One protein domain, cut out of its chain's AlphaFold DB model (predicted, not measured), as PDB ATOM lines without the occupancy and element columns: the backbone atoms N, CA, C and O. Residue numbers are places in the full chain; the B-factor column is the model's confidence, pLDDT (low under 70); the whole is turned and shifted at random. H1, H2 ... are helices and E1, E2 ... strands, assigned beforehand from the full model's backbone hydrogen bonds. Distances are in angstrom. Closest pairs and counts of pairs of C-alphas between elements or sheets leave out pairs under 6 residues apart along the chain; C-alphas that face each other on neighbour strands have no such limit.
ATOM      1  N   ARG A  16     111.189 125.966 170.034       97.44
ATOM      2  CA  ARG A  16     111.715 126.961 170.976       97.44
ATOM      3  C   ARG A  16     111.505 126.486 172.406       97.44
ATOM      4  O   ARG A  16     112.457 126.484 173.182       97.44
ATOM      5  N   VAL A  17     110.306 125.991 172.715       98.00
ATOM      6  CA  VAL A  17     109.995 125.442 174.041       98.00
ATOM      7  C   VAL A  17     110.915 124.268 174.372       98.00
ATOM      8  O   VAL A  17     111.472 124.236 175.466       98.00
ATOM      9  N   ALA A  18     111.146 123.347 173.431       97.75
ATOM     10  CA  ALA A  18     112.049 122.214 173.647       97.75
ATOM     11  C   ALA A  18     113.469 122.655 174.049       97.75
ATOM     12  O   ALA A  18     114.027 122.157 175.028       97.75
ATOM     13  N   ILE A  19     114.038 123.613 173.311       97.50
ATOM     14  CA  ILE A  19     115.395 124.127 173.548       97.50
ATOM     15  C   ILE A  19     115.464 124.882 174.881       97.50
ATOM     16  O   ILE A  19     116.370 124.648 175.684       97.50
ATOM     17  N   GLU A  20     114.501 125.768 175.140       97.69
ATOM     18  CA  GLU A  20     114.451 126.563 176.368       97.69
ATOM     19  C   GLU A  20     114.328 125.673 177.609       97.69
ATOM     20  O   GLU A  20     115.083 125.851 178.568       97.69
ATOM     21  N   ARG A  21     113.431 124.681 177.577       96.62
ATOM     22  CA  ARG A  21     113.217 123.728 178.677       96.62
ATOM     23  C   ARG A  21     114.476 122.913 178.943       96.62
ATOM     24  O   ARG A  21     114.954 122.905 180.077       96.62
ATOM     25  N   ALA A  22     115.075 122.336 177.899       96.62
ATOM     26  CA  ALA A  22     116.313 121.571 178.023       96.62
ATOM     27  C   ALA A  22     117.429 122.392 178.692       96.62
ATOM     28  O   ALA A  22     118.108 121.905 179.594       96.62
ATOM     29  N   ILE A  23     117.595 123.660 178.302       96.94
ATOM     30  CA  ILE A  23     118.646 124.532 178.843       96.94
ATOM     31  C   ILE A  23     118.349 124.994 180.265       96.94
ATOM     32  O   ILE A  23     119.268 125.028 181.088       96.94
ATOM     33  N   ILE A  24     117.108 125.375 180.567       95.50
ATOM     34  CA  ILE A  24     116.727 125.895 181.884       95.50
ATOM     35  C   ILE A  24     116.794 124.795 182.947       95.50
ATOM     36  O   ILE A  24     117.242 125.065 184.062       95.50
ATOM     37  N   GLU A  25     116.387 123.574 182.606       93.44
ATOM     38  CA  GLU A  25     116.242 122.476 183.568       93.44
ATOM     39  C   GLU A  25     117.497 121.621 183.738       93.44
ATOM     40  O   GLU A  25     117.640 120.956 184.766       93.44
ATOM     41  N   ALA A  26     118.418 121.638 182.772       93.94
ATOM     42  CA  ALA A  26     119.645 120.856 182.869       93.94
ATOM     43  C   ALA A  26     120.462 121.243 184.116       93.94
ATOM     44  O   ALA A  26     120.753 122.428 184.304       93.94
ATOM     45  N   PRO A  27     120.907 120.289 184.946       90.69
ATOM     46  CA  PRO A  27     121.892 120.519 185.998       90.69
ATOM     47  C   PRO A  27     123.146 121.272 185.530       90.69
ATOM     48  O   PRO A  27     123.481 121.348 184.346       90.69
ATOM     49  N   ARG A  28     123.864 121.890 186.473       90.50
ATOM     50  CA  ARG A  28     125.159 122.511 186.166       90.50
ATOM     51  C   ARG A  28     126.159 121.417 185.786       90.50
ATOM     52  O   ARG A  28     126.365 120.497 186.563       90.50
ATOM     53  N   GLY A  29     126.843 121.600 184.660       91.38
ATOM     54  CA  GLY A  29     127.864 120.666 184.173       91.38
ATOM     55  C   GLY A  29     127.350 119.676 183.130       91.38
ATOM     56  O   GLY A  29     128.165 119.050 182.459       91.38
ATOM     57  N   ASP A  30     126.034 119.591 182.936       95.19
ATOM     58  CA  ASP A  30     125.444 118.773 181.881       95.19
ATOM     59  C   ASP A  30     125.739 119.349 180.491       95.19
ATOM     60  O   ASP A  30     125.862 120.565 180.298       95.19
ATOM     61  N   ILE A  31     125.819 118.451 179.507       95.94
ATOM     62  CA  ILE A  31     126.004 118.781 178.094       95.94
ATOM     63  C   ILE A  31     124.677 118.569 177.375       95.94
ATOM     64  O   ILE A  31     124.095 117.487 177.428       95.94
ATOM     65  N   ILE A  32     124.225 119.600 176.665       96.12
ATOM     66  CA  ILE A  32     123.013 119.561 175.846       96.12
ATOM     67  C   ILE A  32     123.428 119.540 174.379       96.12
ATOM     68  O   ILE A  32     124.219 120.376 173.944       96.12
ATOM     69  N   VAL A  33     122.863 118.605 173.614       96.44
ATOM     70  CA  VAL A  33     123.032 118.522 172.160       96.44
ATOM     71  C   VAL A  33     121.693 118.829 171.499       96.44
ATOM     72  O   VAL A  33     120.711 118.130 171.735       96.44
ATOM     73  N   ILE A  34     121.665 119.863 170.657       96.06
ATOM     74  CA  ILE A  34     120.538 120.167 169.768       96.06
ATOM     75  C   ILE A  34     120.903 119.612 168.389       96.06
ATOM     76  O   ILE A  34     121.950 119.960 167.844       96.06
ATOM     77  N   ALA A  35     120.083 118.714 167.847       95.25
ATOM     78  CA  ALA A  35     120.388 117.979 166.621       95.25
ATOM     79  C   ALA A  35     119.247 118.062 165.597       95.25
ATOM     80  O   ALA A  35     118.085 118.234 165.954       95.25
ATOM     81  N   GLY A  36     119.594 117.894 164.317       94.12
ATOM     82  CA  GLY A  36     118.647 117.751 163.204       94.12
ATOM     83  C   GLY A  36     118.603 118.918 162.214       94.12
ATOM     84  O   GLY A  36     118.270 118.679 161.063       94.12
ATOM     85  N   LYS A  37     118.967 120.143 162.625       89.88
ATOM     86  CA  LYS A  37     118.899 121.359 161.781       89.88
ATOM     87  C   LYS A  37     120.254 121.945 161.373       89.88
ATOM     88  O   LYS A  37     120.394 122.522 160.300       89.88
ATOM     89  N   GLY A  38     121.280 121.802 162.210       86.50
ATOM     90  CA  GLY A  38     122.624 122.295 161.895       86.50
ATOM     91  C   GLY A  38     122.667 123.814 161.678       86.50
ATOM     92  O   GLY A  38     122.354 124.574 162.587       86.50
ATOM     93  N   HIS A  39     123.094 124.247 160.487       88.75
ATOM     94  CA  HIS A  39     123.237 125.664 160.119       88.75
ATOM     95  C   HIS A  39     121.999 126.245 159.411       88.75
ATOM     96  O   HIS A  39     122.051 127.370 158.910       88.75
ATOM     97  N   GLU A  40     120.898 125.490 159.339       93.56
ATOM     98  CA  GLU A  40     119.634 125.982 158.796       93.56
ATOM     99  C   GLU A  40     119.102 127.164 159.619       93.56
ATOM    100  O   GLU A  40     119.120 127.150 160.850       93.56
ATOM    101  N   ARG A  41     118.606 128.191 158.922       95.19
ATOM    102  CA  ARG A  41     118.106 129.441 159.525       95.19
ATOM    103  C   ARG A  41     116.587 129.589 159.440       95.19
ATOM    104  O   ARG A  41     116.055 130.656 159.746       95.19
ATOM    105  N   VAL A  42     115.904 128.537 158.995       96.56
ATOM    106  CA  VAL A  42     114.454 128.505 158.822       96.56
ATOM    107  C   VAL A  42     113.856 127.199 159.341       96.56
ATOM    108  O   VAL A  42     114.460 126.118 159.310       96.56
ATOM    109  N   GLN A  43     112.613 127.296 159.788       95.75
ATOM    110  CA  GLN A  43     111.736 126.176 160.059       95.75
ATOM    111  C   GLN A  43     110.601 126.179 159.040       95.75
ATOM    112  O   GLN A  43     109.827 127.128 158.961       95.75
ATOM    113  N   ILE A  44     110.502 125.093 158.281       94.81
ATOM    114  CA  ILE A  44     109.408 124.872 157.340       94.81
ATOM    115  C   ILE A  44     108.192 124.391 158.137       94.81
ATOM    116  O   ILE A  44     108.297 123.413 158.882       94.81
ATOM    117  N   LEU A  45     107.069 125.092 158.006       94.44
ATOM    118  CA  LEU A  45     105.812 124.821 158.705       94.44
ATOM    119  C   LEU A  45     104.636 124.787 157.720       94.44
ATOM    120  O   LEU A  45     104.732 125.398 156.658       94.44
ATOM    121  N   PRO A  46     103.522 124.111 158.058       94.38
ATOM    122  CA  PRO A  46     102.276 124.253 157.313       94.38
ATOM    123  C   PRO A  46     101.818 125.710 157.267       94.38
ATOM    124  O   PRO A  46     101.968 126.440 158.251       94.38
ATOM    125  N   ASP A  47     101.239 126.110 156.139       93.44
ATOM    126  CA  ASP A  47     100.645 127.433 156.003       93.44
ATOM    127  C   ASP A  47      99.464 127.595 156.989       93.44
ATOM    128  O   ASP A  47      98.522 126.794 156.966       93.44
ATOM    129  N   PRO A  48      99.481 128.613 157.872       88.88
ATOM    130  CA  PRO A  48      98.411 128.835 158.840       88.88
ATOM    131  C   PRO A  48      97.071 129.231 158.201       88.88
ATOM    132  O   PRO A  48      96.050 129.174 158.885       88.88
ATOM    133  N   SER A  49      97.042 129.618 156.920       90.38
ATOM    134  CA  SER A  49      95.808 129.902 156.172       90.38
ATOM    135  C   SER A  49      94.969 128.653 155.875       90.38
ATOM    136  O   SER A  49      93.787 128.775 155.556       90.38
ATOM    137  N   GLY A  50      95.546 127.453 156.007       80.50
ATOM    138  CA  GLY A  50      94.863 126.185 155.743       80.50
ATOM    139  C   GLY A  50      94.879 125.743 154.278       80.50
ATOM    140  O   GLY A  50      94.339 124.683 153.961       80.50
ATOM    141  N   GLU A  51      95.519 126.500 153.384       83.44
ATOM    142  CA  GLU A  51      95.886 125.990 152.061       83.44
ATOM    143  C   GLU A  51      96.959 124.893 152.202       83.44
ATOM    144  O   GLU A  51      97.739 124.887 153.155       83.44
ATOM    145  N   SER A  52      97.015 123.931 151.268       80.19
ATOM    146  CA  SER A  52      98.045 122.870 151.249       80.19
ATOM    147  C   SER A  52      99.423 123.409 150.835       80.19
ATOM    148  O   SER A  52     100.019 122.955 149.860       80.19
ATOM    149  N   GLY A  53      99.914 124.400 151.575       90.25
ATOM    150  CA  GLY A  53     101.190 125.070 151.389       90.25
ATOM    151  C   GLY A  53     102.126 124.878 152.580       90.25
ATOM    152  O   GLY A  53     101.714 124.530 153.691       90.25
ATOM    153  N   LEU A  54     103.412 125.112 152.330       94.81
ATOM    154  CA  LEU A  54     104.445 125.214 153.354       94.81
ATOM    155  C   LEU A  54     104.991 126.639 153.349       94.81
ATOM    156  O   LEU A  54     105.169 127.229 152.284       94.81
ATOM    157  N   ILE A  55     105.306 127.156 154.529       95.38
ATOM    158  CA  ILE A  55     105.956 128.449 154.711       95.38
ATOM    159  C   ILE A  55     107.303 128.275 155.408       95.38
ATOM    160  O   ILE A  55     107.481 127.393 156.253       95.38
ATOM    161  N   GLU A  56     108.253 129.143 155.077       95.81
ATOM    162  CA  GLU A  56     109.523 129.247 155.788       95.81
ATOM    163  C   GLU A  56     109.413 130.302 156.886       95.81
ATOM    164  O   GLU A  56     109.216 131.488 156.622       95.81
ATOM    165  N   VAL A  57     109.561 129.873 158.136       95.56
ATOM    166  CA  VAL A  57     109.596 130.770 159.292       95.56
ATOM    167  C   VAL A  57     111.044 130.916 159.756       95.56
ATOM    168  O   VAL A  57     111.685 129.896 160.017       95.56
ATOM    169  N   PRO A  58     111.594 132.139 159.888       96.81
ATOM    170  CA  PRO A  58     112.941 132.339 160.416       96.81
ATOM    171  C   PRO A  58     113.117 131.679 161.787       96.81
ATOM    172  O   PRO A  58     112.380 131.967 162.730       96.81
ATOM    173  N   PHE A  59     114.094 130.781 161.893       96.75
ATOM    174  CA  PHE A  59     114.384 130.051 163.123       96.75
ATOM    175  C   PHE A  59     115.818 129.522 163.102       96.75
ATOM    176  O   PHE A  59     116.175 128.744 162.220       96.75
ATOM    177  N   LEU A  60     116.624 129.903 164.095       96.50
ATOM    178  CA  LEU A  60     117.986 129.404 164.276       96.50
ATOM    179  C   LEU A  60     118.157 128.882 165.706       96.50
ATOM    180  O   LEU A  60     118.062 129.647 166.665       96.50
ATOM    181  N   ASP A  61     118.454 127.588 165.849       97.06
ATOM    182  CA  ASP A  61     118.591 126.922 167.156       97.06
ATOM    183  C   ASP A  61     119.622 127.620 168.058       97.06
ATOM    184  O   ASP A  61     119.418 127.752 169.265       97.06
ATOM    185  N   ALA A  62     120.723 128.096 167.467       95.62
ATOM    186  CA  ALA A  62     121.804 128.762 168.188       95.62
ATOM    187  C   ALA A  62     121.367 130.088 168.834       95.62
ATOM    188  O   ALA A  62     121.804 130.394 169.947       95.62
ATOM    189  N   ASP A  63     120.480 130.844 168.180       96.50
ATOM    190  CA  ASP A  63     119.963 132.104 168.722       96.50
ATOM    191  C   ASP A  63     119.075 131.830 169.940       96.50
ATOM    192  O   ASP A  63     119.299 132.399 171.013       96.50
ATOM    193  N   VAL A  64     118.147 130.873 169.812       97.00
ATOM    194  CA  VAL A  64     117.263 130.436 170.906       97.00
ATOM    195  C   VAL A  64     118.070 129.884 172.082       97.00
ATOM    196  O   VAL A  64     117.827 130.238 173.237       97.00
ATOM    197  N   ALA A  65     119.078 129.053 171.810       97.00
ATOM    198  CA  ALA A  65     119.955 128.521 172.846       97.00
ATOM    199  C   ALA A  65     120.732 129.635 173.566       97.00
ATOM    200  O   ALA A  65     120.845 129.631 174.796       97.00
ATOM    201  N   GLY A  66     121.233 130.623 172.819       96.75
ATOM    202  CA  GLY A  66     121.901 131.796 173.377       96.75
ATOM    203  C   GLY A  66     120.983 132.622 174.282       96.75
ATOM    204  O   GLY A  66     121.389 133.016 175.377       96.75
ATOM    205  N   GLU A  67     119.740 132.861 173.861       97.31
ATOM    206  CA  GLU A  67     118.706 133.526 174.666       97.31
ATOM    207  C   GLU A  67     118.417 132.765 175.965       97.31
ATOM    208  O   GLU A  67     118.493 133.350 177.050       97.31
ATOM    209  N   ALA A  68     118.185 131.453 175.881       97.06
ATOM    210  CA  ALA A  68     117.904 130.607 177.039       97.06
ATOM    211  C   ALA A  68     119.071 130.583 178.044       97.06
ATOM    212  O   ALA A  68     118.861 130.691 179.255       97.06
ATOM    213  N   LEU A  69     120.317 130.514 177.562       96.19
ATOM    214  CA  LEU A  69     121.510 130.571 178.414       96.19
ATOM    215  C   LEU A  69     121.642 131.919 179.135       96.19
ATOM    216  O   LEU A  69     121.983 131.945 180.322       96.19
ATOM    217  N   ARG A  70     121.362 133.041 178.456       95.69
ATOM    218  CA  ARG A  70     121.343 134.373 179.092       95.69
ATOM    219  C   ARG A  70     120.248 134.453 180.155       95.69
ATOM    220  O   ARG A  70     120.529 134.874 181.277       95.69
ATOM    221  N   ALA A  71     119.042 133.980 179.842       93.12
ATOM    222  CA  ALA A  71     117.923 133.947 180.782       93.12
ATOM    223  C   ALA A  71     118.241 133.100 182.025       93.12
ATOM    224  O   ALA A  71     117.983 133.525 183.151       93.12
ATOM    225  N   ARG A  72     118.867 131.930 181.846       92.56
ATOM    226  CA  ARG A  72     119.286 131.055 182.948       92.56
ATOM    227  C   ARG A  72     120.316 131.718 183.866       92.56
ATOM    228  O   ARG A  72     120.208 131.603 185.086       92.56
ATOM    229  N   ARG A  73     121.281 132.459 183.307       88.19
ATOM    230  CA  ARG A  73     122.260 133.230 184.098       88.19
ATOM    231  C   ARG A  73     121.585 134.308 184.948       88.19
ATOM    232  O   ARG A  73     121.928 134.437 186.115       88.19
ATOM    233  N   GLY A  74     120.592 135.012 184.399       78.06
ATOM    234  CA  GLY A  74     119.812 136.019 185.132       78.06
ATOM    235  C   GLY A  74     118.915 135.454 186.242       78.06
ATOM    236  O   GLY A  74     118.488 136.202 187.115       78.06
ATOM    237  N   ARG A  75     118.642 134.142 186.237       68.25
ATOM    238  CA  ARG A  75     117.843 133.449 187.265       68.25
ATOM    239  C   ARG A  75     118.667 132.818 188.380       68.25
ATOM    240  O   ARG A  75     118.079 132.273 189.306       68.25
ATOM    241  N   THR A  76     119.996 132.819 188.292       56.81
ATOM    242  CA  THR A  76     120.822 132.145 189.302       56.81
ATOM    243  C   THR A  76     120.925 133.051 190.536       56.81
ATOM    244  O   THR A  76     121.499 134.132 190.408       56.81
TER     245      THR A  76
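This is residues 16 to 76 of the 82 residues of an uncharacterized protein of Cyanobacteria bacterium CYA (UniProt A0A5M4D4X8). Two helices, H1 and H2, pack on each other at one end of a loose rod, and a hairpin of two short strands, E1 and E2, reaches away at the other end. From H1 a long unnamed stretch, residues 26 to 41, folds back along the rod to the hairpin, and H2 follows the hairpin almost at once. The 61 printed residues have two named helices and two named strands in the order H1, E1, E2, H2; the sheet is antiparallel, in the order E1 - E2, and the class is mixed. The whole is loose, with a radius of gyration of the C-alphas of 14.4 A and spans of 45 by 21 by 14 A.

H1, residues 16 to 25, and H2, residues 61 to 74, touch, and their closest C-alphas are those of Glu 20 and Ala 68, 5.4 A apart. They run the same way at a steep tilt of 38 degrees, only just past shallow. In both helices every O i to N i+4 pair is within hydrogen-bond range. E1, residues 42 to 46, and E2, residues 54 to 58, form an antiparallel hairpin at 147 degrees. N 43 and O 57 are 2.8 A apart and N 55 and O 45 are 2.8 A apart, within hydrogen-bond range. H1 and E2 are apart, as are E1 and H2.

H1 begins at C-alpha 16, (111.715, 126.961, 170.976), and is 14.1 A long. E1 is 13.0 A long and E2 13.1 A. H2, 20.2 A long, ends at C-alpha 74, (119.812, 136.019, 185.132).

The C-alphas of Gly 29 and Glu 51 are the two farthest apart, at 45.6 A. The printed part has no cut. The link from H1 to E1 is long, with 16 residues. The mean pLDDT of the printed part is 92.7; residues 75 to 76 are under 70.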